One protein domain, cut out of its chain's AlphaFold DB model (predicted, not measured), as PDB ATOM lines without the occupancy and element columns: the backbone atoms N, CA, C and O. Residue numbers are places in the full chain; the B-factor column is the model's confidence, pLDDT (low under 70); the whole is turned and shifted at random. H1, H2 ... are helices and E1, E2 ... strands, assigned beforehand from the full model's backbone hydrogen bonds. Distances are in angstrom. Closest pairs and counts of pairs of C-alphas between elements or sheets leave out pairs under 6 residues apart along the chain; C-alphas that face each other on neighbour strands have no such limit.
ATOM      1  N   LEU A  28      80.703  97.013  74.521       88.75
ATOM      2  CA  LEU A  28      79.669  98.041  74.363       88.75
ATOM      3  C   LEU A  28      80.061  99.375  75.022       88.75
ATOM      4  O   LEU A  28      79.805 100.433  74.447       88.75
ATOM      5  N   ASN A  29      80.754  99.351  76.168       86.94
ATOM      6  CA  ASN A  29      81.232 100.563  76.843       86.94
ATOM      7  C   ASN A  29      82.224 101.352  75.966       86.94
ATOM      8  O   ASN A  29      83.043 100.768  75.258       86.94
ATOM      9  N   GLN A  30      82.203 102.690  76.041       81.88
ATOM     10  CA  GLN A  30      83.211 103.544  75.377       81.88
ATOM     11  C   GLN A  30      84.644 103.197  75.814       81.88
ATOM     12  O   GLN A  30      85.543 103.131  74.985       81.88
ATOM     13  N   ASN A  31      84.833 102.920  77.109       83.06
ATOM     14  CA  ASN A  31      86.072 102.389  77.668       83.06
ATOM     15  C   ASN A  31      85.833 100.932  78.114       83.06
ATOM     16  O   ASN A  31      85.281 100.724  79.198       83.06
ATOM     17  N   PRO A  32      86.189  99.923  77.297       81.12
ATOM     18  CA  PRO A  32      85.966  98.519  77.631       81.12
ATOM     19  C   PRO A  32      86.868  98.060  78.785       81.12
ATOM     20  O   PRO A  32      88.094  98.061  78.678       81.12
ATOM     21  N   THR A  33      86.256  97.620  79.884       79.69
ATOM     22  CA  THR A  33      86.938  97.002  81.030       79.69
ATOM     23  C   THR A  33      86.466  95.555  81.201       79.69
ATOM     24  O   THR A  33      85.264  95.307  81.114       79.69
ATOM     25  N   PRO A  34      87.355  94.576  81.458       76.69
ATOM     26  CA  PRO A  34      86.928  93.210  81.754       76.69
ATOM     27  C   PRO A  34      86.015  93.160  82.989       76.69
ATOM     28  O   PRO A  34      86.348  93.728  84.028       76.69
ATOM     29  N   ASN A  35      84.893  92.442  82.883       76.88
ATOM     30  CA  ASN A  35      83.879  92.263  83.937       76.88
ATOM     31  C   ASN A  35      83.290  93.582  84.509       76.88
ATOM     32  O   ASN A  35      83.387  93.825  85.715       76.88
ATOM     33  N   PRO A  36      82.650  94.437  83.686       81.44
ATOM     34  CA  PRO A  36      82.105  95.713  84.136       81.44
ATOM     35  C   PRO A  36      80.799  95.508  84.915       81.44
ATOM     36  O   PRO A  36      79.902  94.790  84.469       81.44
ATOM     37  N   THR A  37      80.643  96.183  86.056       82.75
ATOM     38  CA  THR A  37      79.414  96.088  86.867       82.75
ATOM     39  C   THR A  37      78.185  96.649  86.157       82.75
ATOM     40  O   THR A  37      77.103  96.098  86.339       82.75
ATOM     41  N   ASN A  38      78.365  97.691  85.336       90.56
ATOM     42  CA  ASN A  38      77.329  98.317  84.511       90.56
ATOM     43  C   ASN A  38      77.862  98.560  83.079       90.56
ATOM     44  O   ASN A  38      79.059  98.798  82.884       90.56
ATOM     45  N   ILE A  39      76.967  98.570  82.093       93.12
ATOM     46  CA  ILE A  39      77.221  98.930  80.693       93.12
ATOM     47  C   ILE A  39      76.452 100.208  80.348       93.12
ATOM     48  O   ILE A  39      75.286 100.355  80.703       93.12
ATOM     49  N   ASN A  40      77.090 101.120  79.618       91.56
ATOM     50  CA  ASN A  40      76.468 102.314  79.059       91.56
ATOM     51  C   ASN A  40      76.676 102.328  77.540       91.56
ATOM     52  O   ASN A  40      77.804 102.453  77.060       91.56
ATOM     53  N   VAL A  41      75.576 102.215  76.799       91.75
ATOM     54  CA  VAL A  41      75.522 102.408  75.346       91.75
ATOM     55  C   VAL A  41      75.300 103.898  75.079       91.75
ATOM     56  O   VAL A  41      74.452 104.517  75.724       91.75
ATOM     57  N   PHE A  42      76.079 104.471  74.158       90.06
ATOM     58  CA  PHE A  42      76.069 105.902  73.805       90.06
ATOM     59  C   PHE A  42      75.939 106.158  72.292       90.06
ATOM     60  O   PHE A  42      75.977 107.304  71.861       90.06
ATOM     61  N   GLU A  43      75.835 105.094  71.499       90.81
ATOM     62  CA  GLU A  43      75.774 105.104  70.038       90.81
ATOM     63  C   GLU A  43      75.124 103.797  69.562       90.81
ATOM     64  O   GLU A  43      75.111 102.805  70.303       90.81
ATOM     65  N   ASP A  44      74.585 103.772  68.343       92.81
ATOM     66  CA  ASP A  44      73.958 102.570  67.781       92.81
ATOM     67  C   ASP A  44      74.965 101.413  67.733       92.81
ATOM     68  O   ASP A  44      76.057 101.539  67.178       92.81
ATOM     69  N   SER A  45      74.612 100.291  68.357       93.81
ATOM     70  CA  SER A  45      75.539  99.218  68.721       93.81
ATOM     71  C   SER A  45      74.978  97.838  68.375       93.81
ATOM     72  O   SER A  45      73.814  97.548  68.636       93.81
ATOM     73  N   THR A  46      75.817  96.950  67.838       95.62
ATOM     74  CA  THR A  46      75.486  95.551  67.522       95.62
ATOM     75  C   THR A  46      76.406  94.592  68.272       95.62
ATOM     76  O   THR A  46      77.611  94.576  68.037       95.62
ATOM     77  N   LEU A  47      75.836  93.757  69.142       95.00
ATOM     78  CA  LEU A  47      76.520  92.711  69.900       95.00
ATOM     79  C   LEU A  47      76.280  91.336  69.254       95.00
ATOM     80  O   LEU A  47      75.155  90.840  69.242       95.00
ATOM     81  N   ASN A  48      77.333  90.692  68.754       95.06
ATOM     82  CA  ASN A  48      77.273  89.367  68.135       95.06
ATOM     83  C   ASN A  48      77.726  88.283  69.124       95.06
ATOM     84  O   ASN A  48      78.919  88.108  69.360       95.06
ATOM     85  N   LEU A  49      76.780  87.532  69.692       92.38
ATOM     86  CA  LEU A  49      77.052  86.451  70.639       92.38
ATOM     87  C   LEU A  49      76.955  85.088  69.949       92.38
ATOM     88  O   LEU A  49      75.866  84.626  69.602       92.38
ATOM     89  N   THR A  50      78.092  84.404  69.812       91.12
ATOM     90  CA  THR A  50      78.107  82.966  69.509       91.12
ATOM     91  C   THR A  50      77.997  82.190  70.816       91.12
ATOM     92  O   THR A  50      78.871  82.286  71.676       91.12
ATOM     93  N   ILE A  51      76.907  81.444  70.974       88.69
ATOM     94  CA  ILE A  51      76.585  80.687  72.184       88.69
ATOM     95  C   ILE A  51      76.936  79.222  71.918       88.69
ATOM     96  O   ILE A  51      76.205  78.504  71.234       88.69
ATOM     97  N   ASP A  52      78.092  78.813  72.434       85.50
ATOM     98  CA  ASP A  52      78.700  77.498  72.238       85.50
ATOM     99  C   ASP A  52      79.193  76.889  73.572       85.50
ATOM    100  O   ASP A  52      78.899  77.382  74.668       85.50
ATOM    101  N   SER A  53      79.978  75.806  73.498       78.75
ATOM    102  CA  SER A  53      80.519  75.156  74.700       78.75
ATOM    103  C   SER A  53      81.506  76.023  75.498       78.75
ATOM    104  O   SER A  53      81.678  75.773  76.692       78.75
ATOM    105  N   ALA A  54      82.160  77.013  74.881       80.31
ATOM    106  CA  ALA A  54      83.113  77.901  75.542       80.31
ATOM    107  C   ALA A  54      82.397  79.079  76.220       80.31
ATOM    108  O   ALA A  54      82.687  79.379  77.379       80.31
ATOM    109  N   PHE A  55      81.408  79.678  75.549       83.19
ATOM    110  CA  PHE A  55      80.547  80.727  76.104       83.19
ATOM    111  C   PHE A  55      79.888  80.283  77.421       83.19
ATOM    112  O   PHE A  55      79.932  81.003  78.422       83.19
ATOM    113  N   ILE A  56      79.336  79.064  77.442       75.25
ATOM    114  CA  ILE A  56      78.657  78.499  78.617       75.25
ATOM    115  C   ILE A  56      79.655  78.227  79.757       75.25
ATOM    116  O   ILE A  56      79.411  78.645  80.890       75.25
ATOM    117  N   LYS A  57      80.806  77.594  79.474       76.62
ATOM    118  CA  LYS A  57      81.853  77.312  80.482       76.62
ATOM    119  C   LYS A  57      82.398  78.586  81.133       76.62
ATOM    120  O   LYS A  57      82.608  78.610  82.342       76.62
ATOM    121  N   ASN A  58      82.570  79.648  80.349       71.19
ATOM    122  CA  ASN A  58      83.106  80.927  80.817       71.19
ATOM    123  C   ASN A  58      82.048  81.834  81.476       71.19
ATOM    124  O   ASN A  58      82.343  82.985  81.781       71.19
ATOM    125  N   SER A  59      80.822  81.341  81.711       66.31
ATOM    126  CA  SER A  59      79.713  82.121  82.281       66.31
ATOM    127  C   SER A  59      79.387  83.407  81.503       66.31
ATOM    128  O   SER A  59      79.057  84.414  82.123       66.31
ATOM    129  N   GLY A  60      79.411  83.372  80.163       69.62
ATOM    130  CA  GLY A  60      79.240  84.538  79.272       69.62
ATOM    131  C   GLY A  60      77.918  85.325  79.370       69.62
ATOM    132  O   GLY A  60      77.723  86.292  78.635       69.62
ATOM    133  N   ALA A  61      77.018  84.937  80.275       83.94
ATOM    134  CA  ALA A  61      75.793  85.657  80.596       83.94
ATOM    135  C   ALA A  61      76.065  86.880  81.492       83.94
ATOM    136  O   ALA A  61      76.570  86.728  82.609       83.94
ATOM    137  N   TYR A  62      75.674  88.071  81.038       91.94
ATOM    138  CA  TYR A  62      75.823  89.320  81.789       91.94
ATOM    139  C   TYR A  62      74.847  89.416  82.975       91.94
ATOM    140  O   TYR A  62      73.788  88.798  82.947       91.94
ATOM    141  N   SER A  63      75.191  90.169  84.025       88.62
ATOM    142  CA  SER A  63      74.399  90.261  85.274       88.62
ATOM    143  C   SER A  63      74.437  91.642  85.954       88.62
ATOM    144  O   SER A  63      74.175  91.786  87.159       88.62
ATOM    145  N   GLY A  64      74.796  92.661  85.175       90.38
ATOM    146  CA  GLY A  64      74.842  94.064  85.571       90.38
ATOM    147  C   GLY A  64      73.727  94.899  84.946       90.38
ATOM    148  O   GLY A  64      72.881  94.385  84.208       90.38
ATOM    149  N   ASP A  65      73.754  96.197  85.224       94.81
ATOM    150  CA  ASP A  65      72.805  97.148  84.639       94.81
ATOM    151  C   ASP A  65      73.271  97.601  83.247       94.81
ATOM    152  O   ASP A  65      74.470  97.733  83.003       94.81
ATOM    153  N   ILE A  66      72.330  97.850  82.337       95.50
ATOM    154  CA  ILE A  66      72.562  98.343  80.977       95.50
ATOM    155  C   ILE A  66      71.767  99.639  80.792       95.50
ATOM    156  O   ILE A  66      70.538  99.618  80.820       95.50
ATOM    157  N   THR A  67      72.460 100.747  80.542       95.38
ATOM    158  CA  THR A  67      71.840 102.037  80.208       95.38
ATOM    159  C   THR A  67      72.001 102.321  78.716       95.38
ATOM    160  O   THR A  67      73.129 102.401  78.223       95.38
ATOM    161  N   ILE A  68      70.898 102.519  77.995       93.75
ATOM    162  CA  ILE A  68      70.889 103.004  76.608       93.75
ATOM    163  C   ILE A  68      70.649 104.516  76.637       93.75
ATOM    164  O   ILE A  68      69.527 104.988  76.815       93.75
ATOM    165  N   ASN A  69      71.728 105.288  76.523       89.06
ATOM    166  CA  ASN A  69      71.679 106.741  76.646       89.06
ATOM    167  C   ASN A  69      71.154 107.359  75.344       89.06
ATOM    168  O   ASN A  69      71.690 107.090  74.273       89.06
ATOM    169  N   GLY A  70      70.131 108.212  75.435       86.00
ATOM    170  CA  GLY A  70      69.484 108.801  74.261       86.00
ATOM    171  C   GLY A  70      68.708 107.784  73.413       86.00
ATOM    172  O   GLY A  70      68.439 106.661  73.836       86.00
ATOM    173  N   ASN A  71      68.332 108.191  72.199       87.25
ATOM    174  CA  ASN A  71      67.531 107.389  71.269       87.25
ATOM    175  C   ASN A  71      68.418 106.488  70.383       87.25
ATOM    176  O   ASN A  71      68.414 106.624  69.160       87.25
ATOM    177  N   HIS A  72      69.215 105.623  71.015       91.56
ATOM    178  CA  HIS A  72      70.151 104.713  70.343       91.56
ATOM    179  C   HIS A  72      69.672 103.256  70.331       91.56
ATOM    180  O   HIS A  72      68.867 102.837  71.161       91.56
ATOM    181  N   ASN A  73      70.158 102.470  69.374       91.50
ATOM    182  CA  ASN A  73      69.730 101.084  69.173       91.50
ATOM    183  C   ASN A  73      70.787 100.084  69.668       91.50
ATOM    184  O   ASN A  73      71.929 100.129  69.217       91.50
ATOM    185  N   LEU A  74      70.407  99.147  70.543       95.12
ATOM    186  CA  LEU A  74      71.218  97.987  70.928       95.12
ATOM    187  C   LEU A  74      70.690  96.721  70.240       95.12
ATOM    188  O   LEU A  74      69.728  96.098  70.689       95.12
ATOM    189  N   VAL A  75      71.344  96.314  69.158       96.50
ATOM    190  CA  VAL A  75      71.090  95.044  68.469       96.50
ATOM    191  C   VAL A  75      71.890  93.927  69.141       96.50
ATOM    192  O   VAL A  75      73.075  94.088  69.423       96.50
ATOM    193  N   ILE A  76      71.266  92.773  69.378       96.50
ATOM    194  CA  ILE A  76      71.893  91.574  69.942       96.50
ATOM    195  C   ILE A  76      71.621  90.395  69.004       96.50
ATOM    196  O   ILE A  76      70.504  89.883  68.936       96.50
ATOM    197  N   ASN A  77      72.653  89.933  68.303       96.06
ATOM    198  CA  ASN A  77      72.597  88.763  67.432       96.06
ATOM    199  C   ASN A  77      73.048  87.528  68.222       96.06
ATOM    200  O   ASN A  77      74.240  87.341  68.461       96.06
ATOM    201  N   ALA A  78      72.100  86.687  68.636       92.81
ATOM    202  CA  ALA A  78      72.351  85.453  69.377       92.81
ATOM    203  C   ALA A  78      72.370  84.246  68.421       92.81
ATOM    204  O   ALA A  78      71.346  83.885  67.836       92.81
ATOM    205  N   ASN A  79      73.533  83.610  68.271       92.69
ATOM    206  CA  ASN A  79      73.745  82.439  67.417       92.69
ATOM    207  C   ASN A  79      74.006  81.189  68.275       92.69
ATOM    208  O   ASN A  79      75.093  81.032  68.830       92.69
ATOM    209  N   VAL A  80      73.004  80.317  68.409       88.81
ATOM    210  CA  VAL A  80      73.020  79.141  69.298       88.81
ATOM    211  C   VAL A  80      73.512  77.904  68.543       88.81
ATOM    212  O   VAL A  80      72.775  77.300  67.755       88.81
ATOM    213  N   LEU A  81      74.770  77.527  68.769       85.31
ATOM    214  CA  LEU A  81      75.463  76.471  68.026       85.31
ATOM    215  C   LEU A  81      75.574  75.155  68.812       85.31
ATOM    216  O   LEU A  81      75.097  75.022  69.937       85.31
ATOM    217  N   ALA A  82      76.179  74.146  68.177       67.81
ATOM    218  CA  ALA A  82      76.435  72.841  68.773       67.81
ATOM    219  C   ALA A  82      77.283  72.944  70.054       67.81
ATOM    220  O   ALA A  82      78.320  73.606  70.086       67.81
ATOM    221  N   VAL A  83      76.850  72.233  71.096       58.91
ATOM    222  CA  VAL A  83      77.562  72.103  72.368       58.91
ATOM    223  C   VAL A  83      77.826  70.621  72.608       58.91
ATOM    224  O   VAL A  83      76.878  69.854  72.781       58.91
ATOM    225  N   ASP A  84      79.099  70.219  72.631       52.19
ATOM    226  CA  ASP A  84      79.491  68.857  73.014       52.19
ATOM    227  C   ASP A  84      79.056  68.574  74.450       52.19
ATOM    228  O   ASP A  84      79.487  69.249  75.390       52.19
ATOM    229  N   ASN A  85      78.185  67.579  74.623       50.88
ATOM    230  CA  ASN A  85      77.516  67.357  75.895       50.88
ATOM    231  C   ASN A  85      77.339  65.859  76.187       50.88
ATOM    232  O   ASN A  85      76.301  65.255  75.920       50.88
ATOM    233  N   ALA A  86      78.375  65.251  76.767       43.22
ATOM    234  CA  ALA A  86      78.440  63.818  77.067       43.22
ATOM    235  C   ALA A  86      77.526  63.354  78.229       43.22
ATOM    236  O   ALA A  86      77.633  62.205  78.655       43.22
ATOM    237  N   GLN A  87      76.668  64.228  78.777       42.66
ATOM    238  CA  GLN A  87      75.855  63.986  79.984       42.66
ATOM    239  C   GLN A  87      74.421  64.567  79.902       42.66
ATOM    240  O   GLN A  87      73.931  65.187  80.844       42.66
ATOM    241  N   GLY A  88      73.732  64.358  78.771       42.94
ATOM    242  CA  GLY A  88      72.256  64.278  78.672       42.94
ATOM    243  C   GLY A  88      71.391  65.502  79.035       42.94
ATOM    244  O   GLY A  88      70.184  65.467  78.820       42.94
ATOM    245  N   SER A  89      71.970  66.579  79.565       47.12
ATOM    246  CA  SER A  89      71.243  67.697  80.173       47.12
ATOM    247  C   SER A  89      71.298  68.932  79.280       47.12
ATOM    248  O   SER A  89      72.382  69.444  79.006       47.12
ATOM    249  N   ALA A  90      70.145  69.442  78.837       52.72
ATOM    250  CA  ALA A  90      70.080  70.644  78.001       52.72
ATOM    251  C   ALA A  90      70.566  71.886  78.776       52.72
ATOM    252  O   ALA A  90      69.818  72.462  79.577       52.72
ATOM    253  N   LEU A  91      71.821  72.276  78.527       61.97
ATOM    254  CA  LEU A  91      72.464  73.470  79.077       61.97
ATOM    255  C   LEU A  91      71.665  74.733  78.724       61.97
ATOM    256  O   LEU A  91      70.971  74.787  77.708       61.97
ATOM    257  N   GLN A  92      71.736  75.744  79.587       69.06
ATOM    258  CA  GLN A  92      71.099  77.036  79.332       69.06
ATOM    259  C   GLN A  92      71.875  77.802  78.253       69.06
ATOM    260  O   GLN A  92      73.106  77.775  78.243       69.06
ATOM    261  N   SER A  93      71.167  78.521  77.378       85.25
ATOM    262  CA  SER A  93      71.773  79.407  76.373       85.25
ATOM    263  C   SER A  93      71.753  80.873  76.828       85.25
ATOM    264  O   SER A  93      71.735  81.778  75.998       85.25
ATOM    265  N   THR A  94      71.658  81.108  78.139       89.75
ATOM    266  CA  THR A  94      71.422  82.415  78.756       89.75
ATOM    267  C   THR A  94      72.503  83.424  78.402       89.75
ATOM    268  O   THR A  94      73.689  83.145  78.563       89.75
ATOM    269  N   ILE A  95      72.091  84.612  77.964       92.50
ATOM    270  CA  ILE A  95      72.972  85.739  77.637       92.50
ATOM    271  C   ILE A  95      72.895  86.862  78.679       92.50
ATOM    272  O   ILE A  95      73.858  87.609  78.825       92.50
ATOM    273  N   TYR A  96      71.803  86.945  79.441       94.19
ATOM    274  CA  TYR A  96      71.613  87.905  80.530       94.19
ATOM    275  C   TYR A  96      70.909  87.217  81.710       94.19
ATOM    276  O   TYR A  96      69.917  86.518  81.506       94.19
ATOM    277  N   LYS A  97      71.415  87.374  82.938       92.19
ATOM    278  CA  LYS A  97      70.941  86.638  84.118       92.19
ATOM    279  C   LYS A  97      70.962  87.441  85.416       92.19
ATOM    280  O   LYS A  97      71.915  88.171  85.685       92.19
ATOM    281  N   ASN A  98      69.991  87.196  86.293       93.06
ATOM    282  CA  ASN A  98      70.046  87.642  87.685       93.06
ATOM    283  C   ASN A  98      69.579  86.534  88.645       93.06
ATOM    284  O   ASN A  98      68.416  86.139  88.640       93.06
ATOM    285  N   HIS A  99      70.505  86.069  89.490       89.56
ATOM    286  CA  HIS A  99      70.287  85.018  90.495       89.56
ATOM    287  C   HIS A  99      70.502  85.528  91.936       89.56
ATOM    288  O   HIS A  99      70.666  84.741  92.867       89.56
ATOM    289  N   THR A 100      70.587  86.848  92.144       89.44
ATOM    290  CA  THR A 100      70.893  87.434  93.456       89.44
ATOM    291  C   THR A 100      69.604  87.835  94.168       89.44
ATOM    292  O   THR A 100      68.991  88.841  93.821       89.44
ATOM    293  N   LYS A 101      69.215  87.064  95.194       91.31
ATOM    294  CA  LYS A 101      67.984  87.280  95.970       91.31
ATOM    295  C   LYS A 101      67.818  88.736  96.427       91.31
ATOM    296  O   LYS A 101      68.627  89.239  97.202       91.31
ATOM    297  N   GLY A 102      66.747  89.390  95.976       86.94
ATOM    298  CA  GLY A 102      66.406  90.775  96.315       86.94
ATOM    299  C   GLY A 102      67.153  91.853  95.519       86.94
ATOM    300  O   GLY A 102      66.854  93.032  95.697       86.94
ATOM    301  N   LYS A 103      68.088  91.495  94.629       92.62
ATOM    302  CA  LYS A 103      68.711  92.438  93.687       92.62
ATOM    303  C   LYS A 103      67.808  92.600  92.466       92.62
ATOM    304  O   LYS A 103      67.475  91.605  91.825       92.62
ATOM    305  N   THR A 104      67.518  93.837  92.076       94.06
ATOM    306  CA  THR A 104      67.045  94.155  90.719       94.06
ATOM    307  C   THR A 104      68.232  94.536  89.838       94.06
ATOM    308  O   THR A 104      69.136  95.231  90.302       94.06
ATOM    309  N   THR A 105      68.240  94.073  88.589       95.00
ATOM    310  CA  THR A 105      69.143  94.551  87.535       95.00
ATOM    311  C   THR A 105      68.339  95.198  86.420       95.00
ATOM    312  O   THR A 105      67.257  94.721  86.076       95.00
ATOM    313  N   ASN A 106      68.854  96.290  85.871       96.12
ATOM    314  CA  ASN A 106      68.089  97.206  85.029       96.12
ATOM    315  C   ASN A 106      68.608  97.210  83.587       96.12
ATOM    316  O   ASN A 106      69.813  97.262  83.363       96.12
ATOM    317  N   ILE A 107      67.702  97.220  82.614       96.25
ATOM    318  CA  ILE A 107      67.960  97.560  81.213       96.25
ATOM    319  C   ILE A 107      67.067  98.763  80.909       96.25
ATOM    320  O   ILE A 107      65.864  98.600  80.715       96.25
ATOM    321  N   SER A 108      67.618  99.973  80.953       95.94
ATOM    322  CA  SER A 108      66.852 101.228  80.926       95.94
ATOM    323  C   SER A 108      67.400 102.220  79.903       95.94
ATOM    324  O   SER A 108      68.572 102.170  79.530       95.94
ATOM    325  N   GLY A 109      66.550 103.124  79.420       92.50
ATOM    326  CA  GLY A 109      66.935 104.126  78.425       92.50
ATOM    327  C   GLY A 109      65.804 104.477  77.466       92.50
ATOM    328  O   GLY A 109      64.772 103.811  77.442       92.50
ATOM    329  N   ASP A 110      65.981 105.523  76.664       86.06
ATOM    330  CA  ASP A 110      64.943 105.969  75.717       86.06
ATOM    331  C   ASP A 110      65.063 105.350  74.321       86.06
ATOM    332  O   ASP A 110      64.138 105.455  73.520       86.06
ATOM    333  N   GLY A 111      66.172 104.657  74.063       89.62
ATOM    334  CA  GLY A 111      66.414 103.885  72.854       89.62
ATOM    335  C   GLY A 111      65.760 102.496  72.827       89.62
ATOM    336  O   GLY A 111      64.817 102.191  73.568       89.62
ATOM    337  N   THR A 112      66.279 101.635  71.948       93.88
ATOM    338  CA  THR A 112      65.718 100.302  71.670       93.88
ATOM    339  C   THR A 112      66.701  99.167  71.963       93.88
ATOM    340  O   THR A 112      67.917  99.336  71.876       93.88
ATOM    341  N   MET A 113      66.169  97.986  72.276       96.81
ATOM    342  CA  MET A 113      66.895  96.719  72.349       96.81
ATOM    343  C   MET A 113      66.259  95.724  71.367       96.81
ATOM    344  O   MET A 113      65.060  95.455  71.448       96.81
ATOM    345  N   ALA A 114      67.045  95.164  70.448       97.12
ATOM    346  CA  ALA A 114      66.568  94.270  69.390       97.12
ATOM    347  C   ALA A 114      67.329  92.938  69.386       97.12
ATOM    348  O   ALA A 114      68.509  92.889  69.049       97.12
ATOM    349  N   LEU A 115      66.655  91.845  69.749       97.25
ATOM    350  CA  LEU A 115      67.229  90.502  69.842       97.25
ATOM    351  C   LEU A 115      66.910  89.669  68.591       97.25
ATOM    352  O   LEU A 115      65.745  89.395  68.296       97.25
ATOM    353  N   PHE A 116      67.944  89.197  67.899       96.44
ATOM    354  CA  PHE A 116      67.835  88.298  66.750       96.44
ATOM    355  C   PHE A 116      68.361  86.912  67.122       96.44
ATOM    356  O   PHE A 116      69.543  86.742  67.415       96.44
ATOM    357  N   ILE A 117      67.479  85.912  67.117       94.56
ATOM    358  CA  ILE A 117      67.793  84.541  67.535       94.56
ATOM    359  C   ILE A 117      68.018  83.664  66.294       94.56
ATOM    360  O   ILE A 117      67.163  83.546  65.412       94.56
ATOM    361  N   SER A 118      69.171  83.008  66.235       93.38
ATOM    362  CA  SER A 118      69.620  82.156  65.128       93.38
ATOM    363  C   SER A 118      70.396  80.943  65.654       93.38
ATOM    364  O   SER A 118      70.684  80.869  66.850       93.38
ATOM    365  N   GLY A 119      70.721  79.986  64.782       88.38
ATOM    366  CA  GLY A 119      71.602  78.869  65.125       88.38
ATOM    367  C   GLY A 119      71.166  77.515  64.571       88.38
ATOM    368  O   GLY A 119      70.447  77.425  63.575       88.38
ATOM    369  N   THR A 120      71.649  76.458  65.223       83.25
ATOM    370  CA  THR A 120      71.356  75.047  64.908       83.25
ATOM    371  C   THR A 120      70.910  74.235  66.129       83.25
ATOM    372  O   THR A 120      70.564  73.063  65.985       83.25
ATOM    373  N   GLN A 121      70.905  74.841  67.321       83.44
ATOM    374  CA  GLN A 121      70.520  74.215  68.587       83.44
ATOM    375  C   GLN A 121      69.449  75.015  69.339       83.44
ATOM    376  O   GLN A 121      69.113  76.142  68.993       83.44
ATOM    377  N   GLN A 122      68.906  74.401  70.387       84.19
ATOM    378  CA  GLN A 122      67.806  74.912  71.205       84.19
ATOM    379  C   GLN A 122      68.186  76.153  72.031       84.19
ATOM    380  O   GLN A 122      68.950  76.056  72.989       84.19
ATOM    381  N   ALA A 123      67.585  77.301  71.709       87.81
ATOM    382  CA  ALA A 123      67.628  78.493  72.554       87.81
ATOM    383  C   ALA A 123      66.807  78.260  73.836       87.81
ATOM    384  O   ALA A 123      65.647  77.843  73.769       87.81
ATOM    385  N   LYS A 124      67.402  78.510  75.005       88.44
ATOM    386  CA  LYS A 124      66.829  78.219  76.323       88.44
ATOM    387  C   LYS A 124      67.194  79.307  77.327       88.44
ATOM    388  O   LYS A 124      68.368  79.435  77.679       88.44
ATOM    389  N   SER A 125      66.175  80.017  77.817       90.25
ATOM    390  CA  SER A 125      66.284  81.014  78.890       90.25
ATOM    391  C   SER A 125      67.314  82.101  78.564       90.25
ATOM    392  O   SER A 125      68.245  82.322  79.333       90.25
ATOM    393  N   LEU A 126      67.196  82.743  77.392       93.25
ATOM    394  CA  LEU A 126      68.132  83.784  76.927       93.25
ATOM    395  C   LEU A 126      68.269  84.923  77.952       93.25
ATOM    396  O   LEU A 126      69.383  85.370  78.224       93.25
ATOM    397  N   PHE A 127      67.152  85.315  78.562       95.31
ATOM    398  CA  PHE A 127      67.093  86.155  79.754       95.31
ATOM    399  C   PHE A 127      66.555  85.306  80.911       95.31
ATOM    400  O   PHE A 127      65.457  84.760  80.794       95.31
ATOM    401  N   ASP A 128      67.315  85.171  82.000       94.81
ATOM    402  CA  ASP A 128      66.983  84.275  83.120       94.81
ATOM    403  C   ASP A 128      67.020  85.017  84.466       94.81
ATOM    404  O   ASP A 128      68.080  85.412  84.956       94.81
ATOM    405  N   ALA A 129      65.851  85.218  85.069       95.69
ATOM    406  CA  ALA A 129      65.730  85.599  86.470       95.69
ATOM    407  C   ALA A 129      65.471  84.323  87.284       95.69
ATOM    408  O   ALA A 129      64.608  83.528  86.923       95.69
ATOM    409  N   ASP A 130      66.206  84.091  88.370       92.44
ATOM    410  CA  ASP A 130      66.009  82.911  89.224       92.44
ATOM    411  C   ASP A 130      66.442  83.210  90.670       92.44
ATOM    412  O   ASP A 130      67.016  84.260  90.958       92.44
ATOM    413  N   SER A 131      66.179  82.297  91.608       90.50
ATOM    414  CA  SER A 131      66.680  82.352  92.995       90.50
ATOM    415  C   SER A 131      66.362  83.663  93.746       90.50
ATOM    416  O   SER A 131      67.069  84.048  94.681       90.50
ATOM    417  N   GLY A 132      65.286  84.352  93.354       89.31
ATOM    418  CA  GLY A 132      64.871  85.645  93.903       89.31
ATOM    419  C   GLY A 132      65.523  86.898  93.299       89.31
ATOM    420  O   GLY A 132      65.404  87.963  93.904       89.31
ATOM    421  N   GLY A 133      66.242  86.799  92.176       94.31
ATOM    422  CA  GLY A 133      66.691  87.969  91.408       94.31
ATOM    423  C   GLY A 133      65.557  88.606  90.593       94.31
ATOM    424  O   GLY A 133      64.601  87.930  90.226       94.31
ATOM    425  N   ASN A 134      65.661  89.901  90.286       96.75
ATOM    426  CA  ASN A 134      64.679  90.629  89.471       96.75
ATOM    427  C   ASN A 134      65.340  91.306  88.261       96.75
ATOM    428  O   ASN A 134      66.462  91.802  88.372       96.75
ATOM    429  N   ILE A 135      64.644  91.383  87.126       97.81
ATOM    430  CA  ILE A 135      65.100  92.091  85.920       97.81
ATOM    431  C   ILE A 135      64.054  93.140  85.526       97.81
ATOM    432  O   ILE A 135      62.892  92.804  85.304       97.81
ATOM    433  N   LEU A 136      64.464  94.403  85.417       97.50
ATOM    434  CA  LEU A 136      63.639  95.504  84.918       97.50
ATOM    435  C   LEU A 136      64.074  95.875  83.497       97.50
ATOM    436  O   LEU A 136      65.259  96.080  83.255       97.50
ATOM    437  N   ILE A 137      63.124  95.981  82.570       97.62
ATOM    438  CA  ILE A 137      63.340  96.314  81.159       97.62
ATOM    439  C   ILE A 137      62.472  97.536  80.809       97.62
ATOM    440  O   ILE A 137      61.289  97.423  80.490       97.62
ATOM    441  N   ASP A 138      63.074  98.722  80.888       96.81
ATOM    442  CA  ASP A 138      62.489 100.035  80.575       96.81
ATOM    443  C   ASP A 138      63.117 100.616  79.290       96.81
ATOM    444  O   ASP A 138      63.564 101.761  79.236       96.81
ATOM    445  N   VAL A 139      63.175  99.782  78.246       96.12
ATOM    446  CA  VAL A 139      63.609 100.111  76.873       96.12
ATOM    447  C   VAL A 139      62.632  99.510  75.862       96.12
ATOM    448  O   VAL A 139      62.025  98.466  76.126       96.12
ATOM    449  N   TYR A 140      62.492 100.133  74.689       95.62
ATOM    450  CA  TYR A 140      61.699  99.572  73.589       95.62
ATOM    451  C   TYR A 140      62.295  98.233  73.151       95.62
ATOM    452  O   TYR A 140      63.381  98.200  72.576       95.62
ATOM    453  N   THR A 141      61.611  97.126  73.430       97.56
ATOM    454  CA  THR A 141      62.179  95.783  73.267       97.56
ATOM    455  C   THR A 141      61.567  95.073  72.068       97.56
ATOM    456  O   THR A 141      60.349  94.954  71.958       97.56
ATOM    457  N   SER A 142      62.409  94.541  71.185       97.88
ATOM    458  CA  SER A 142      61.986  93.673  70.087       97.88
ATOM    459  C   SER A 142      62.757  92.355  70.076       97.88
ATOM    460  O   SER A 142      63.931  92.303  70.441       97.88
ATOM    461  N   VAL A 143      62.089  91.273  69.678       97.50
ATOM    462  CA  VAL A 143      62.675  89.933  69.564       97.50
ATOM    463  C   VAL A 143      62.162  89.268  68.291       97.50
ATOM    464  O   VAL A 143      60.956  89.222  68.053       97.50
ATOM    465  N   SER A 144      63.065  88.697  67.498       95.38
ATOM    466  CA  SER A 144      62.720  87.880  66.332       95.38
ATOM    467  C   SER A 144      63.598  86.633  66.238       95.38
ATOM    468  O   SER A 144      64.688  86.568  66.812       95.38
ATOM    469  N   ILE A 145      63.113  85.610  65.528       94.25
ATOM    470  CA  ILE A 145      63.769  84.302  65.439       94.25
ATOM    471  C   ILE A 145      63.853  83.786  64.000       94.25
ATOM    472  O   ILE A 145      62.946  83.965  63.186       94.25
ATOM    473  N   THR A 146      64.954  83.104  63.701       92.75
ATOM    474  CA  THR A 146      65.197  82.459  62.410       92.75
ATOM    475  C   THR A 146      64.242  81.279  62.212       92.75
ATOM    476  O   THR A 146      64.072  80.440  63.096       92.75
ATOM    477  N   LYS A 147      63.638  81.173  61.024       88.81
ATOM    478  CA  LYS A 147      62.657  80.126  60.696       88.81
ATOM    479  C   LYS A 147      63.211  78.716  60.963       88.81
ATOM    480  O   LYS A 147      64.270  78.358  60.456       88.81
ATOM    481  N   ARG A 148      62.438  77.892  61.683       85.44
ATOM    482  CA  ARG A 148      62.764  76.529  62.171       85.44
ATOM    483  C   ARG A 148      63.797  76.428  63.305       85.44
ATOM    484  O   ARG A 148      64.057  75.303  63.735       85.44
ATOM    485  N   GLN A 149      64.336  77.534  63.821       88.75
ATOM    486  CA  GLN A 149      65.197  77.518  65.009       88.75
ATOM    487  C   GLN A 149      64.459  76.899  66.209       88.75
ATOM    488  O   GLN A 149      63.249  77.080  66.368       88.75
ATOM    489  N   TRP A 150      65.168  76.131  67.035       88.62
ATOM    490  CA  TRP A 150      64.576  75.436  68.183       88.62
ATOM    491  C   TRP A 150      64.491  76.370  69.395       88.62
ATOM    492  O   TRP A 150      65.480  77.016  69.743       88.62
ATOM    493  N   LEU A 151      63.333  76.420  70.062       90.31
ATOM    494  CA  LEU A 151      63.078  77.318  71.194       90.31
ATOM    495  C   LEU A 151      62.477  76.573  72.395       90.31
ATOM    496  O   LEU A 151      61.481  75.862  72.269       90.31
ATOM    497  N   PHE A 152      63.079  76.775  73.567       88.38
ATOM    498  CA  PHE A 152      62.561  76.362  74.874       88.38
ATOM    499  C   PHE A 152      61.951  77.529  75.647       88.38
ATOM    500  O   PHE A 152      60.895  77.347  76.232       88.38
ATOM    501  N   SER A 153      62.611  78.694  75.653       92.00
ATOM    502  CA  SER A 153      62.101  79.955  76.215       92.00
ATOM    503  C   SER A 153      63.002  81.138  75.842       92.00
ATOM    504  O   SER A 153      64.215  80.963  75.696       92.00
ATOM    505  N   VAL A 154      62.423  82.339  75.696       95.38
ATOM    506  CA  VAL A 154      63.186  83.595  75.531       95.38
ATOM    507  C   VAL A 154      63.486  84.208  76.899       95.38
ATOM    508  O   VAL A 154      64.653  84.320  77.270       95.38
ATOM    509  N   PHE A 155      62.443  84.546  77.659       97.12
ATOM    510  CA  PHE A 155      62.537  85.082  79.016       97.12
ATOM    511  C   PHE A 155      62.032  84.032  80.011       97.12
ATOM    512  O   PHE A 155      60.947  83.472  79.827       97.12
ATOM    513  N   ARG A 156      62.803  83.771  81.068       95.62
ATOM    514  CA  ARG A 156      62.451  82.839  82.144       95.62
ATOM    515  C   ARG A 156      62.462  83.545  83.499       95.62
ATOM    516  O   ARG A 156      63.401  84.271  83.810       95.62
ATOM    517  N   ALA A 157      61.424  83.298  84.293       96.69
ATOM    518  CA  ALA A 157      61.316  83.728  85.683       96.69
ATOM    519  C   ALA A 157      61.162  82.490  86.583       96.69
ATOM    520  O   ALA A 157      60.078  81.915  86.691       96.69
ATOM    521  N   GLY A 158      62.272  82.064  87.188       93.25
ATOM    522  CA  GLY A 158      62.375  80.994  88.178       93.25
ATOM    523  C   GLY A 158      61.851  81.376  89.570       93.25
ATOM    524  O   GLY A 158      61.311  82.464  89.784       93.25
ATOM    525  N   ALA A 159      62.043  80.496  90.551       92.88
ATOM    526  CA  ALA A 159      61.373  80.585  91.848       92.88
ATOM    527  C   ALA A 159      61.655  81.903  92.600       92.88
ATOM    528  O   ALA A 159      62.807  82.248  92.880       92.88
ATOM    529  N   ASN A 160      60.585  82.600  93.003       92.06
ATOM    530  CA  ASN A 160      60.605  83.903  93.699       92.06
ATOM    531  C   ASN A 160      61.244  85.068  92.907       92.06
ATOM    532  O   ASN A 160      61.481  86.127  93.485       92.06
ATOM    533  N   SER A 161      61.567  84.876  91.626       96.38
ATOM    534  CA  SER A 161      62.172  85.898  90.759       96.38
ATOM    535  C   SER A 161      61.118  86.733  90.024       96.38
ATOM    536  O   SER A 161      59.949  86.338  89.963       96.38
ATOM    537  N   SER A 162      61.520  87.851  89.408       97.44
ATOM    538  CA  SER A 162      60.629  88.581  88.496       97.44
ATOM    539  C   SER A 162      61.297  89.184  87.256       97.44
ATOM    540  O   SER A 162      62.480  89.527  87.277       97.44
ATOM    541  N   ILE A 163      60.522  89.338  86.176       98.31
ATOM    542  CA  ILE A 163      60.886  90.147  85.001       98.31
ATOM    543  C   ILE A 163      59.770  91.161  84.717       98.31
ATOM    544  O   ILE A 163      58.610  90.781  84.567       98.31
ATOM    545  N   THR A 164      60.121  92.442  84.608       98.44
ATOM    546  CA  THR A 164      59.174  93.546  84.384       98.44
ATOM    547  C   THR A 164      59.521  94.319  83.117       98.44
ATOM    548  O   THR A 164      60.655  94.762  82.966       98.44
ATOM    549  N   PHE A 165      58.541  94.536  82.237       98.38
ATOM    550  CA  PHE A 165      58.658  95.345  81.020       98.38
ATOM    551  C   PHE A 165      57.829  96.631  81.153       98.38
ATOM    552  O   PHE A 165      56.613  96.567  81.345       98.38
ATOM    553  N   GLU A 166      58.470  97.795  81.032       96.19
ATOM    554  CA  GLU A 166      57.851  99.117  81.251       96.19
ATOM    555  C   GLU A 166      57.682  99.985  79.990       96.19
ATOM    556  O   GLU A 166      56.956 100.988  80.028       96.19
ATOM    557  N   LYS A 167      58.286  99.583  78.867       95.12
ATOM    558  CA  LYS A 167      58.082 100.159  77.524       95.12
ATOM    559  C   LYS A 167      57.526  99.093  76.566       95.12
ATOM    560  O   LYS A 167      57.308  97.947  76.964       95.12
ATOM    561  N   ALA A 168      57.232  99.482  75.326       95.69
ATOM    562  CA  ALA A 168      56.661  98.596  74.311       95.69
ATOM    563  C   ALA A 168      57.530  97.348  74.044       95.69
ATOM    564  O   ALA A 168      58.763  97.402  74.089       95.69
ATOM    565  N   LEU A 169      56.863  96.228  73.751       98.06
ATOM    566  CA  LEU A 169      57.453  94.895  73.630       98.06
ATOM    567  C   LEU A 169      56.897  94.196  72.385       98.06
ATOM    568  O   LEU A 169      55.702  93.925  72.318       98.06
ATOM    569  N   ASN A 170      57.756  93.884  71.414       97.94
ATOM    570  CA  ASN A 170      57.378  93.254  70.147       97.94
ATOM    571  C   ASN A 170      58.167  91.957  69.913       97.94
ATOM    572  O   ASN A 170      59.320  91.989  69.482       97.94
ATOM    573  N   VAL A 171      57.552  90.814  70.208       97.88
ATOM    574  CA  VAL A 171      58.160  89.485  70.094       97.88
ATOM    575  C   VAL A 171      57.448  88.665  69.023       97.88
ATOM    576  O   VAL A 171      56.283  88.307  69.190       97.88
ATOM    577  N   ASP A 172      58.174  88.291  67.967       96.56
ATOM    578  CA  ASP A 172      57.714  87.314  66.976       96.56
ATOM    579  C   ASP A 172      58.605  86.063  66.992       96.56
ATOM    580  O   ASP A 172      59.682  86.013  66.387       96.56
ATOM    581  N   VAL A 173      58.135  85.032  67.706       95.12
ATOM    582  CA  VAL A 173      58.719  83.682  67.706       95.12
ATOM    583  C   VAL A 173      57.840  82.651  66.990       95.12
ATOM    584  O   VAL A 173      58.075  81.446  67.096       95.12
ATOM    585  N   SER A 174      56.851  83.104  66.208       91.81
ATOM    586  CA  SER A 174      55.893  82.243  65.494       91.81
ATOM    587  C   SER A 174      56.559  81.219  64.563       91.81
ATOM    588  O   SER A 174      56.036  80.121  64.372       91.81
ATOM    589  N   SER A 175      57.737  81.548  64.018       91.56
ATOM    590  CA  SER A 175      58.476  80.724  63.053       91.56
ATOM    591  C   SER A 175      59.393  79.649  63.673       91.56
ATOM    592  O   SER A 175      60.031  78.885  62.935       91.56
ATOM    593  N   ALA A 176      59.466  79.581  65.008       91.50
ATOM    594  CA  ALA A 176      60.291  78.631  65.757       91.50
ATOM    595  C   ALA A 176      59.675  77.222  65.853       91.50
ATOM    596  O   ALA A 176      58.469  77.026  65.706       91.50
ATOM    597  N   VAL A 177      60.509  76.232  66.179       88.62
ATOM    598  CA  VAL A 177      60.067  74.889  66.590       88.62
ATOM    599  C   VAL A 177      60.112  74.795  68.111       88.62
ATOM    600  O   VAL A 177      61.177  74.939  68.716       88.62
ATOM    601  N   GLY A 178      58.958  74.524  68.719       85.75
ATOM    602  CA  GLY A 178      58.833  74.352  70.162       85.75
ATOM    603  C   GLY A 178      59.589  73.135  70.691       85.75
ATOM    604  O   GLY A 178      59.631  72.082  70.049       85.75
ATOM    605  N   ARG A 179      60.198  73.286  71.870       84.25
ATOM    606  CA  ARG A 179      60.942  72.236  72.587       84.25
ATOM    607  C   ARG A 179      60.647  72.167  74.089       84.25
ATOM    608  O   ARG A 179      61.134  71.240  74.731       84.25
ATOM    609  N   LEU A 180      59.863  73.086  74.658       79.12
ATOM    610  CA  LEU A 180      59.346  72.920  76.020       79.12
ATOM    611  C   LEU A 180      58.167  71.942  75.982       79.12
ATOM    612  O   LEU A 180      57.176  72.214  75.316       79.12
ATOM    613  N   THR A 181      58.242  70.829  76.708       78.75
ATOM    614  CA  THR A 181      57.128  69.878  76.871       78.75
ATOM    615  C   THR A 181      56.689  69.852  78.337       78.75
ATOM    616  O   THR A 181      57.327  69.156  79.132       78.75
ATOM    617  N   PRO A 182      55.654  70.621  78.726       68.19
ATOM    618  CA  PRO A 182      55.123  70.589  80.086       68.19
ATOM    619  C   PRO A 182      54.456  69.254  80.434       68.19
ATOM    620  O   PRO A 182      54.243  68.393  79.578       68.19
ATOM    621  N   SER A 183      54.078  69.107  81.701       61.41
ATOM    622  CA  SER A 183      53.172  68.059  82.165       61.41
ATOM    623  C   SER A 183      51.782  68.198  81.511       61.41
ATOM    624  O   SER A 183      51.221  69.291  81.389       61.41
ATOM    625  N   GLY A 184      51.216  67.061  81.091       58.72
ATOM    626  CA  GLY A 184      49.963  66.995  80.329       58.72
ATOM    627  C   GLY A 184      50.161  67.103  78.809       58.72
ATOM    628  O   GLY A 184      51.093  67.730  78.315       58.72
ATOM    629  N   SER A 185      49.270  66.465  78.047       55.12
ATOM    630  CA  SER A 185      49.460  66.096  76.631       55.12
ATOM    631  C   SER A 185      49.340  67.239  75.598       55.12
ATOM    632  O   SER A 185      48.782  67.041  74.522       55.12
ATOM    633  N   ILE A 186      49.854  68.438  75.887       63.41
ATOM    634  CA  ILE A 186      49.673  69.639  75.041       63.41
ATOM    635  C   ILE A 186      50.666  69.776  73.870       63.41
ATOM    636  O   ILE A 186      50.500  70.659  73.026       63.41
ATOM    637  N   GLY A 187      51.678  68.908  73.789       69.19
ATOM    638  CA  GLY A 187      52.745  68.985  72.784       69.19
ATOM    639  C   GLY A 187      53.853  69.986  73.145       69.19
ATOM    640  O   GLY A 187      53.918  70.486  74.266       69.19
ATOM    641  N   ALA A 188      54.765  70.244  72.203       82.12
ATOM    642  CA  ALA A 188      55.948  71.068  72.448       82.12
ATOM    643  C   ALA A 188      55.689  72.564  72.179       82.12
ATOM    644  O   ALA A 188      55.428  72.966  71.044       82.12
ATOM    645  N   LEU A 189      55.804  73.383  73.224       87.56
ATOM    646  CA  LEU A 189      55.647  74.837  73.200       87.56
ATOM    647  C   LEU A 189      56.934  75.547  72.751       87.56
ATOM    648  O   LEU A 189      58.051  75.075  72.997       87.56
ATOM    649  N   LYS A 190      56.759  76.723  72.142       91.38
ATOM    650  CA  LYS A 190      57.793  77.692  71.718       91.38
ATOM    651  C   LYS A 190      57.615  79.012  72.501       91.38
ATOM    652  O   LYS A 190      57.255  80.031  71.907       91.38
ATOM    653  N   PRO A 191      57.749  79.013  73.839       92.12
ATOM    654  CA  PRO A 191      57.271  80.130  74.629       92.12
ATOM    655  C   PRO A 191      58.184  81.357  74.572       92.12
ATOM    656  O   PRO A 191      59.413  81.267  74.542       92.12
ATOM    657  N   ILE A 192      57.546  82.520  74.636       96.81
ATOM    658  CA  ILE A 192      58.178  83.805  74.921       96.81
ATOM    659  C   ILE A 192      58.531  83.862  76.413       96.81
ATOM    660  O   ILE A 192      59.659  84.203  76.768       96.81
ATOM    661  N   PHE A 193      57.577  83.459  77.258       97.31
ATOM    662  CA  PHE A 193      57.654  83.479  78.718       97.31
ATOM    663  C   PHE A 193      57.607  82.063  79.311       97.31
ATOM    664  O   PHE A 193      56.688  81.298  79.019       97.31
ATOM    665  N   ASP A 194      58.580  81.752  80.165       94.94
ATOM    666  CA  ASP A 194      58.679  80.543  80.992       94.94
ATOM    667  C   ASP A 194      58.672  80.964  82.470       94.94
ATOM    668  O   ASP A 194      59.692  81.358  83.035       94.94
ATOM    669  N   ILE A 195      57.486  80.967  83.080       95.81
ATOM    670  CA  ILE A 195      57.269  81.463  84.446       95.81
ATOM    671  C   ILE A 195      57.257  80.274  85.408       95.81
ATOM    672  O   ILE A 195      56.217  79.850  85.905       95.81
ATOM    673  N   SER A 196      58.438  79.712  85.644       92.00
ATOM    674  CA  SER A 196      58.672  78.583  86.547       92.00
ATOM    675  C   SER A 196      58.689  79.033  88.023       92.00
ATOM    676  O   SER A 196      59.757  79.187  88.613       92.00
ATOM    677  N   GLN A 197      57.513  79.240  88.633       91.56
ATOM    678  CA  GLN A 197      57.332  79.751  90.013       91.56
ATOM    679  C   GLN A 197      57.862  81.184  90.271       91.56
ATOM    680  O   GLN A 197      58.073  81.587  91.422       91.56
ATOM    681  N   GLY A 198      58.093  81.963  89.211       95.25
ATOM    682  CA  GLY A 198      58.432  83.388  89.282       95.25
ATOM    683  C   GLY A 198      57.237  84.310  89.034       95.25
ATOM    684  O   GLY A 198      56.075  83.940  89.217       95.25
ATOM    685  N   SER A 199      57.516  85.537  88.596       98.00
ATOM    686  CA  SER A 199      56.505  86.492  88.132       98.00
ATOM    687  C   SER A 199      56.956  87.237  86.874       98.00
ATOM    688  O   SER A 199      58.112  87.645  86.787       98.00
ATOM    689  N   ILE A 200      56.057  87.478  85.917       98.50
ATOM    690  CA  ILE A 200      56.318  88.391  84.793       98.50
ATOM    691  C   ILE A 200      55.237  89.471  84.715       98.50
ATOM    692  O   ILE A 200      54.042  89.183  84.784       98.50
ATOM    693  N   TYR A 201      55.680  90.719  84.556       98.56
ATOM    694  CA  TYR A 201      54.838  91.911  84.485       98.56
ATOM    695  C   TYR A 201      55.087  92.642  83.162       98.56
ATOM    696  O   TYR A 201      56.147  93.231  82.961       98.56
ATOM    697  N   VAL A 202      54.118  92.626  82.250       98.50
ATOM    698  CA  VAL A 202      54.194  93.307  80.949       98.50
ATOM    699  C   VAL A 202      53.286  94.531  80.968       98.50
ATOM    700  O   VAL A 202      52.064  94.405  81.061       98.50
ATOM    701  N   ASN A 203      53.890  95.717  80.868       97.44
ATOM    702  CA  ASN A 203      53.208  97.009  80.949       97.44
ATOM    703  C   ASN A 203      52.355  97.184  82.236       97.44
ATOM    704  O   ASN A 203      51.188  97.585  82.151       97.44
ATOM    705  N   PRO A 204      52.882  96.891  83.448       96.50
ATOM    706  CA  PRO A 204      52.090  96.920  84.686       96.50
ATOM    707  C   PRO A 204      51.495  98.304  84.983       96.50
ATOM    708  O   PRO A 204      50.390  98.401  85.503       96.50
ATOM    709  N   ASN A 205      52.191  99.369  84.575       94.81
ATOM    710  CA  ASN A 205      51.810 100.764  84.804       94.81
ATOM    711  C   ASN A 205      50.789 101.318  83.784       94.81
ATOM    712  O   ASN A 205      50.608 102.531  83.716       94.81
ATOM    713  N   LEU A 206      50.143 100.457  82.980       93.56
ATOM    714  CA  LEU A 206      49.089 100.807  82.006       93.56
ATOM    715  C   LEU A 206      49.471 101.946  81.033       93.56
ATOM    716  O   LEU A 206      48.619 102.705  80.571       93.56
ATOM    717  N   LYS A 207      50.762 102.065  80.702       94.12
ATOM    718  CA  LYS A 207      51.274 103.048  79.738       94.12
ATOM    719  C   LYS A 207      50.758 102.718  78.327       94.12
ATOM    720  O   LYS A 207      50.473 101.560  78.011       94.12
ATOM    721  N   ASN A 208      50.705 103.730  77.456       94.88
ATOM    722  CA  ASN A 208      50.334 103.617  76.037       94.88
ATOM    723  C   ASN A 208      51.462 102.956  75.207       94.88
ATOM    724  O   ASN A 208      52.094 103.589  74.363       94.88
ATOM    725  N   ASN A 209      51.758 101.697  75.530       95.12
ATOM    726  CA  ASN A 209      52.831 100.870  74.984       95.12
ATOM    727  C   ASN A 209      52.240  99.787  74.075       95.12
ATOM    728  O   ASN A 209      51.377  99.033  74.520       95.12
ATOM    729  N   ASP A 210      52.750  99.636  72.852       96.31
ATOM    730  CA  ASP A 210      52.358  98.506  72.004       96.31
ATOM    731  C   ASP A 210      52.960  97.200  72.538       96.31
ATOM    732  O   ASP A 210      54.181  97.067  72.648       96.31
ATOM    733  N   ILE A 211      52.107  96.226  72.848       98.25
ATOM    734  CA  ILE A 211      52.525  94.894  73.295       98.25
ATOM    735  C   ILE A 211      52.114  93.876  72.232       98.25
ATOM    736  O   ILE A 211      50.935  93.575  72.079       98.25
ATOM    737  N   VAL A 212      53.081  93.357  71.478       98.19
ATOM    738  CA  VAL A 212      52.891  92.348  70.427       98.19
ATOM    739  C   VAL A 212      53.629  91.079  70.834       98.19
ATOM    740  O   VAL A 212      54.853  91.069  70.932       98.19
ATOM    741  N   LEU A 213      52.885  90.002  71.072       98.00
ATOM    742  CA  LEU A 213      53.396  88.709  71.520       98.00
ATOM    743  C   LEU A 213      52.861  87.605  70.604       98.00
ATOM    744  O   LEU A 213      51.717  87.173  70.740       98.00
ATOM    745  N   LYS A 214      53.702  87.141  69.676       97.25
ATOM    746  CA  LYS A 214      53.409  86.018  68.778       97.25
ATOM    747  C   LYS A 214      54.282  84.821  69.123       97.25
ATOM    748  O   LYS A 214      55.459  84.752  68.759       97.25
ATOM    749  N   GLY A 215      53.710  83.880  69.850       94.00
ATOM    750  CA  GLY A 215      54.431  82.796  70.497       94.00
ATOM    751  C   GLY A 215      53.647  82.272  71.686       94.00
ATOM    752  O   GLY A 215      52.581  82.783  72.016       94.00
ATOM    753  N   ASP A 216      54.166  81.233  72.327       95.81
ATOM    754  CA  ASP A 216      53.450  80.625  73.447       95.81
ATOM    755  C   ASP A 216      53.814  81.311  74.779       95.81
ATOM    756  O   ASP A 216      54.801  82.044  74.888       95.81
ATOM    757  N   ILE A 217      53.030  81.059  75.816       96.25
ATOM    758  CA  ILE A 217      53.279  81.474  77.196       96.25
ATOM    759  C   ILE A 217      53.122  80.225  78.060       96.25
ATOM    760  O   ILE A 217      52.107  79.536  77.968       96.25
ATOM    761  N   PHE A 218      54.115  79.928  78.893       95.44
ATOM    762  CA  PHE A 218      54.042  78.871  79.895       95.44
ATOM    763  C   PHE A 218      54.189  79.471  81.292       95.44
ATOM    764  O   PHE A 218      55.099  80.266  81.533       95.44
ATOM    765  N   SER A 219      53.310  79.082  82.216       95.44
ATOM    766  CA  SER A 219      53.347  79.595  83.582       95.44
ATOM    767  C   SER A 219      52.933  78.563  84.626       95.44
ATOM    768  O   SER A 219      51.877  77.941  84.515       95.44
ATOM    769  N   SER A 220      53.756  78.464  85.669       94.31
ATOM    770  CA  SER A 220      53.467  77.927  87.004       94.31
ATOM    771  C   SER A 220      53.768  78.973  88.091       94.31
ATOM    772  O   SER A 220      54.229  78.662  89.188       94.31
ATOM    773  N   GLY A 221      53.557  80.249  87.755       94.75
ATOM    774  CA  GLY A 221      53.737  81.402  88.636       94.75
ATOM    775  C   GLY A 221      52.747  82.520  88.303       94.75
ATOM    776  O   GLY A 221      51.627  82.246  87.858       94.75
ATOM    777  N   THR A 222      53.153  83.773  88.503       97.62
ATOM    778  CA  THR A 222      52.291  84.946  88.269       97.62
ATOM    779  C   THR A 222      52.560  85.596  86.912       97.62
ATOM    780  O   THR A 222      53.706  85.904  86.586       97.62
ATOM    781  N   LEU A 223      51.508  85.898  86.151       98.12
ATOM    782  CA  LEU A 223      51.580  86.751  84.962       98.12
ATOM    783  C   LEU A 223      50.611  87.930  85.084       98.12
ATOM    784  O   LEU A 223      49.441  87.754  85.415       98.12
ATOM    785  N   VAL A 224      51.086  89.127  84.748       98.50
ATOM    786  CA  VAL A 224      50.245  90.293  84.452       98.50
ATOM    787  C   VAL A 224      50.667  90.835  83.092       98.50
ATOM    788  O   VAL A 224      51.846  91.134  82.908       98.50
ATOM    789  N   ALA A 225      49.745  90.967  82.138       98.12
ATOM    790  CA  ALA A 225      50.049  91.534  80.824       98.12
ATOM    791  C   ALA A 225      48.930  92.446  80.298       98.12
ATOM    792  O   ALA A 225      47.784  92.026  80.126       98.12
ATOM    793  N   ASN A 226      49.301  93.702  80.028       98.50
ATOM    794  CA  ASN A 226      48.378  94.785  79.695       98.50
ATOM    795  C   ASN A 226      48.586  95.289  78.256       98.50
ATOM    796  O   ASN A 226      49.531  96.030  77.962       98.50
ATOM    797  N   PHE A 227      47.663  94.918  77.374       98.38
ATOM    798  CA  PHE A 227      47.604  95.262  75.957       98.38
ATOM    799  C   PHE A 227      46.692  96.489  75.782       98.38
ATOM    800  O   PHE A 227      45.475  96.349  75.713       98.38
ATOM    801  N   ILE A 228      47.263  97.698  75.777       97.19
ATOM    802  CA  ILE A 228      46.511  98.963  75.954       97.19
ATOM    803  C   ILE A 228      46.398  99.784  74.647       97.19
ATOM    804  O   ILE A 228      45.988 100.941  74.661       97.19
ATOM    805  N   THR A 229      46.763  99.212  73.494       97.00
ATOM    806  CA  THR A 229      46.754  99.920  72.196       97.00
ATOM    807  C   THR A 229      46.121  99.092  71.083       97.00
ATOM    808  O   THR A 229      46.212  97.865  71.081       97.00
ATOM    809  N   SER A 230      45.603  99.760  70.050       96.81
ATOM    810  CA  SER A 230      45.039  99.127  68.846       96.81
ATOM    811  C   SER A 230      46.060  98.362  67.986       96.81
ATOM    812  O   SER A 230      45.683  97.648  67.057       96.81
ATOM    813  N   ARG A 231      47.360  98.489  68.290       96.88
ATOM    814  CA  ARG A 231      48.442  97.675  67.706       96.88
ATOM    815  C   ARG A 231      48.853  96.502  68.598       96.88
ATOM    816  O   ARG A 231      49.634  95.666  68.154       96.88
ATOM    817  N   SER A 232      48.360  96.441  69.834       98.25
ATOM    818  CA  SER A 232      48.704  95.392  70.790       98.25
ATOM    819  C   SER A 232      47.990  94.081  70.442       98.25
ATOM    820  O   SER A 232      46.782  94.058  70.187       98.25
ATOM    821  N   LEU A 233      48.752  92.987  70.414       98.19
ATOM    822  CA  LEU A 233      48.353  91.688  69.878       98.19
ATOM    823  C   LEU A 233      48.908  90.538  70.731       98.19
ATOM    824  O   LEU A 233      50.110  90.482  70.981       98.19
ATOM    825  N   LEU A 234      48.057  89.572  71.070       98.25
ATOM    826  CA  LEU A 234      48.444  88.235  71.528       98.25
ATOM    827  C   LEU A 234      48.074  87.189  70.461       98.25
ATOM    828  O   LEU A 234      46.944  87.170  69.976       98.25
ATOM    829  N   GLU A 235      49.014  86.319  70.099       97.19
ATOM    830  CA  GLU A 235      48.813  85.226  69.138       97.19
ATOM    831  C   GLU A 235      49.629  83.990  69.561       97.19
ATOM    832  O   GLU A 235      50.858  83.984  69.477       97.19
ATOM    833  N   GLY A 236      48.958  82.927  70.011       93.75
ATOM    834  CA  GLY A 236      49.607  81.682  70.440       93.75
ATOM    835  C   GLY A 236      48.884  80.972  71.586       93.75
ATOM    836  O   GLY A 236      47.737  81.281  71.909       93.75
ATOM    837  N   ARG A 237      49.548  79.987  72.203       95.06
ATOM    838  CA  ARG A 237      48.992  79.230  73.336       95.06
ATOM    839  C   ARG A 237      49.467  79.788  74.676       95.06
ATOM    840  O   ARG A 237      50.668  79.890  74.901       95.06
ATOM    841  N   VAL A 238      48.538  80.023  75.597       96.25
ATOM    842  CA  VAL A 238      48.796  80.314  77.013       96.25
ATOM    843  C   VAL A 238      48.505  79.052  77.828       96.25
ATOM    844  O   VAL A 238      47.350  78.668  77.979       96.25
ATOM    845  N   ALA A 239      49.543  78.395  78.344       95.25
ATOM    846  CA  ALA A 239      49.433  77.176  79.144       95.25
ATOM    847  C   ALA A 239      49.711  77.469  80.627       95.25
ATOM    848  O   ALA A 239      50.862  77.690  81.014       95.25
ATOM    849  N   LEU A 240      48.657  77.447  81.451       95.06
ATOM    850  CA  LEU A 240      48.724  77.699  82.895       95.06
ATOM    851  C   LEU A 240      48.673  76.386  83.679       95.06
ATOM    852  O   LEU A 240      47.737  75.598  83.517       95.06
ATOM    853  N   ARG A 241      49.689  76.122  84.495       92.12
ATOM    854  CA  ARG A 241      49.844  74.894  85.286       92.12
ATOM    855  C   ARG A 241      50.151  75.226  86.743       92.12
ATOM    856  O   ARG A 241      50.504  76.351  87.071       92.12
ATOM    857  N   ASP A 242      50.039  74.204  87.583       89.69
ATOM    858  CA  ASP A 242      50.598  74.120  88.934       89.69
ATOM    859  C   ASP A 242      50.390  75.392  89.780       89.69
ATOM    860  O   ASP A 242      51.341  76.020  90.244       89.69
ATOM    861  N   SER A 243      49.117  75.761  89.959       92.62
ATOM    862  CA  SER A 243      48.645  76.937  90.709       92.62
ATOM    863  C   SER A 243      49.090  78.303  90.158       92.62
ATOM    864  O   SER A 243      49.269  79.254  90.922       92.62
TER     865      SER A 243
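Overview. This is residues 28 to 243 of the 1064 residues of the protein "Autotransporter domain-containing protein" of Helicobacter brantae (UniProt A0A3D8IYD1). The chain is wound in stacked turns, a solenoid with three strand-lined sides: one has E1, E3, the early parts of E6 and E8, E10, E13 and E16; the next has E2, E4, the later parts of E6 and E8, E11, E14 and E17; the third has E5, E7, E9, E12, E15 and E18. The small helix H1 lies at the E1 and E2 end, and two long loops, residues 81 to 95 and 173 to 190, reach outward beside the third side. The printed part has 216 residues with 18 named strands and one named helix, in the order E1, E2, H1, then E3 to E18. The first two sides form one branched sheet of 12 strands and the third a sheet in the order E5, E7, E9, E12, E15, E18, both parallel throughout. The class is mostly strand, and the whole is compact, with a radius of gyration of the C-alphas of 16.4 A and spans of 51 by 47 by 35 A.

Arrangement. E1, residues 38 to 41, and E2, residues 45 to 51, meet only through their link and are edge strands of the branched sheet. H1, residues 53 to 57, is on neither sheet, and every O i to N i+4 pair in it is within hydrogen-bond range. E3, residues 65 to 68, is the parallel neighbour of E1, with N 39 and O 65 at 2.8 A. E4, residues 73 to 80, is the parallel neighbour of E2, with N 47 and O 75 at 2.8 A. After E5, residues 96 to 98, comes E6, residues 104 to 119, which bends by 112 degrees at residue 110. E3 and E4 lie on one side of E6, with N 66 and O 106 at 2.8 A and N 76 and O 114 at 2.8 A. E7, residues 123 to 129, is the parallel neighbour of E5, with N 98 and O 128 at 2.9 A. E8, residues 134 to 145, bends by 97 degrees at residue 139 and lies on the other side of E6, with N 107 and O 136 at 2.8 A. E9, residues 150 to 157, is parallel to E7 at 2 degrees, with N 129 and O 156 at 2.9 A. E10, residues 162 to 165, and E11, residues 169 to 172, lie on the side of E8 opposite E6, with N 137 and O 164 at 2.8 A and N 143 and O 170 at 2.9 A. E12, residues 191 to 195, neighbours E9, with N 157 and O 194 at 2.9 A. E13, residues 199 to 202, E14, residues 211 to 214, and E15, residues 216 to 219, are parallel neighbours of E10, E11 and E12, with N 165 and O 201 at 2.8 A, N 171 and O 212 at 2.8 A, and N 195 and O 218 at 2.9 A. E16, residues 222 to 227, neighbours E13, with N 202 and O 224 at 2.8 A. E17, residues 233 to 235, neighbours E14, with N 213 and O 233 at 2.8 A, and runs on into E18, residues 237 to 240, at 83 degrees. E18 neighbours E15, with N 217 and O 237 at 2.8 A. The two sheets form a sandwich, two sheets face to face, their best planes 12 degrees apart.

Along the chain. E1 begins at C-alpha 38, (77.329, 98.317, 84.511). E6, the longest strand by residues, begins at C-alpha 104, (67.045, 94.155, 90.719), and measures 30.2 A. E8 measures 24.9 A, E4 22.2 A and E9 19.6 A. E18 ends at C-alpha 240, (48.724, 77.699, 82.895).

Size, cuts and confidence. The C-alphas farthest apart, Asn 31 and Ser 185, are 51.6 A apart. The printed part has no cut. The long links are E4 to E5 and E11 to E12. Confidence is under 70 at residues 59 to 60, 82 to 92 and 182 to 187; the mean pLDDT of the printed part is 89.3.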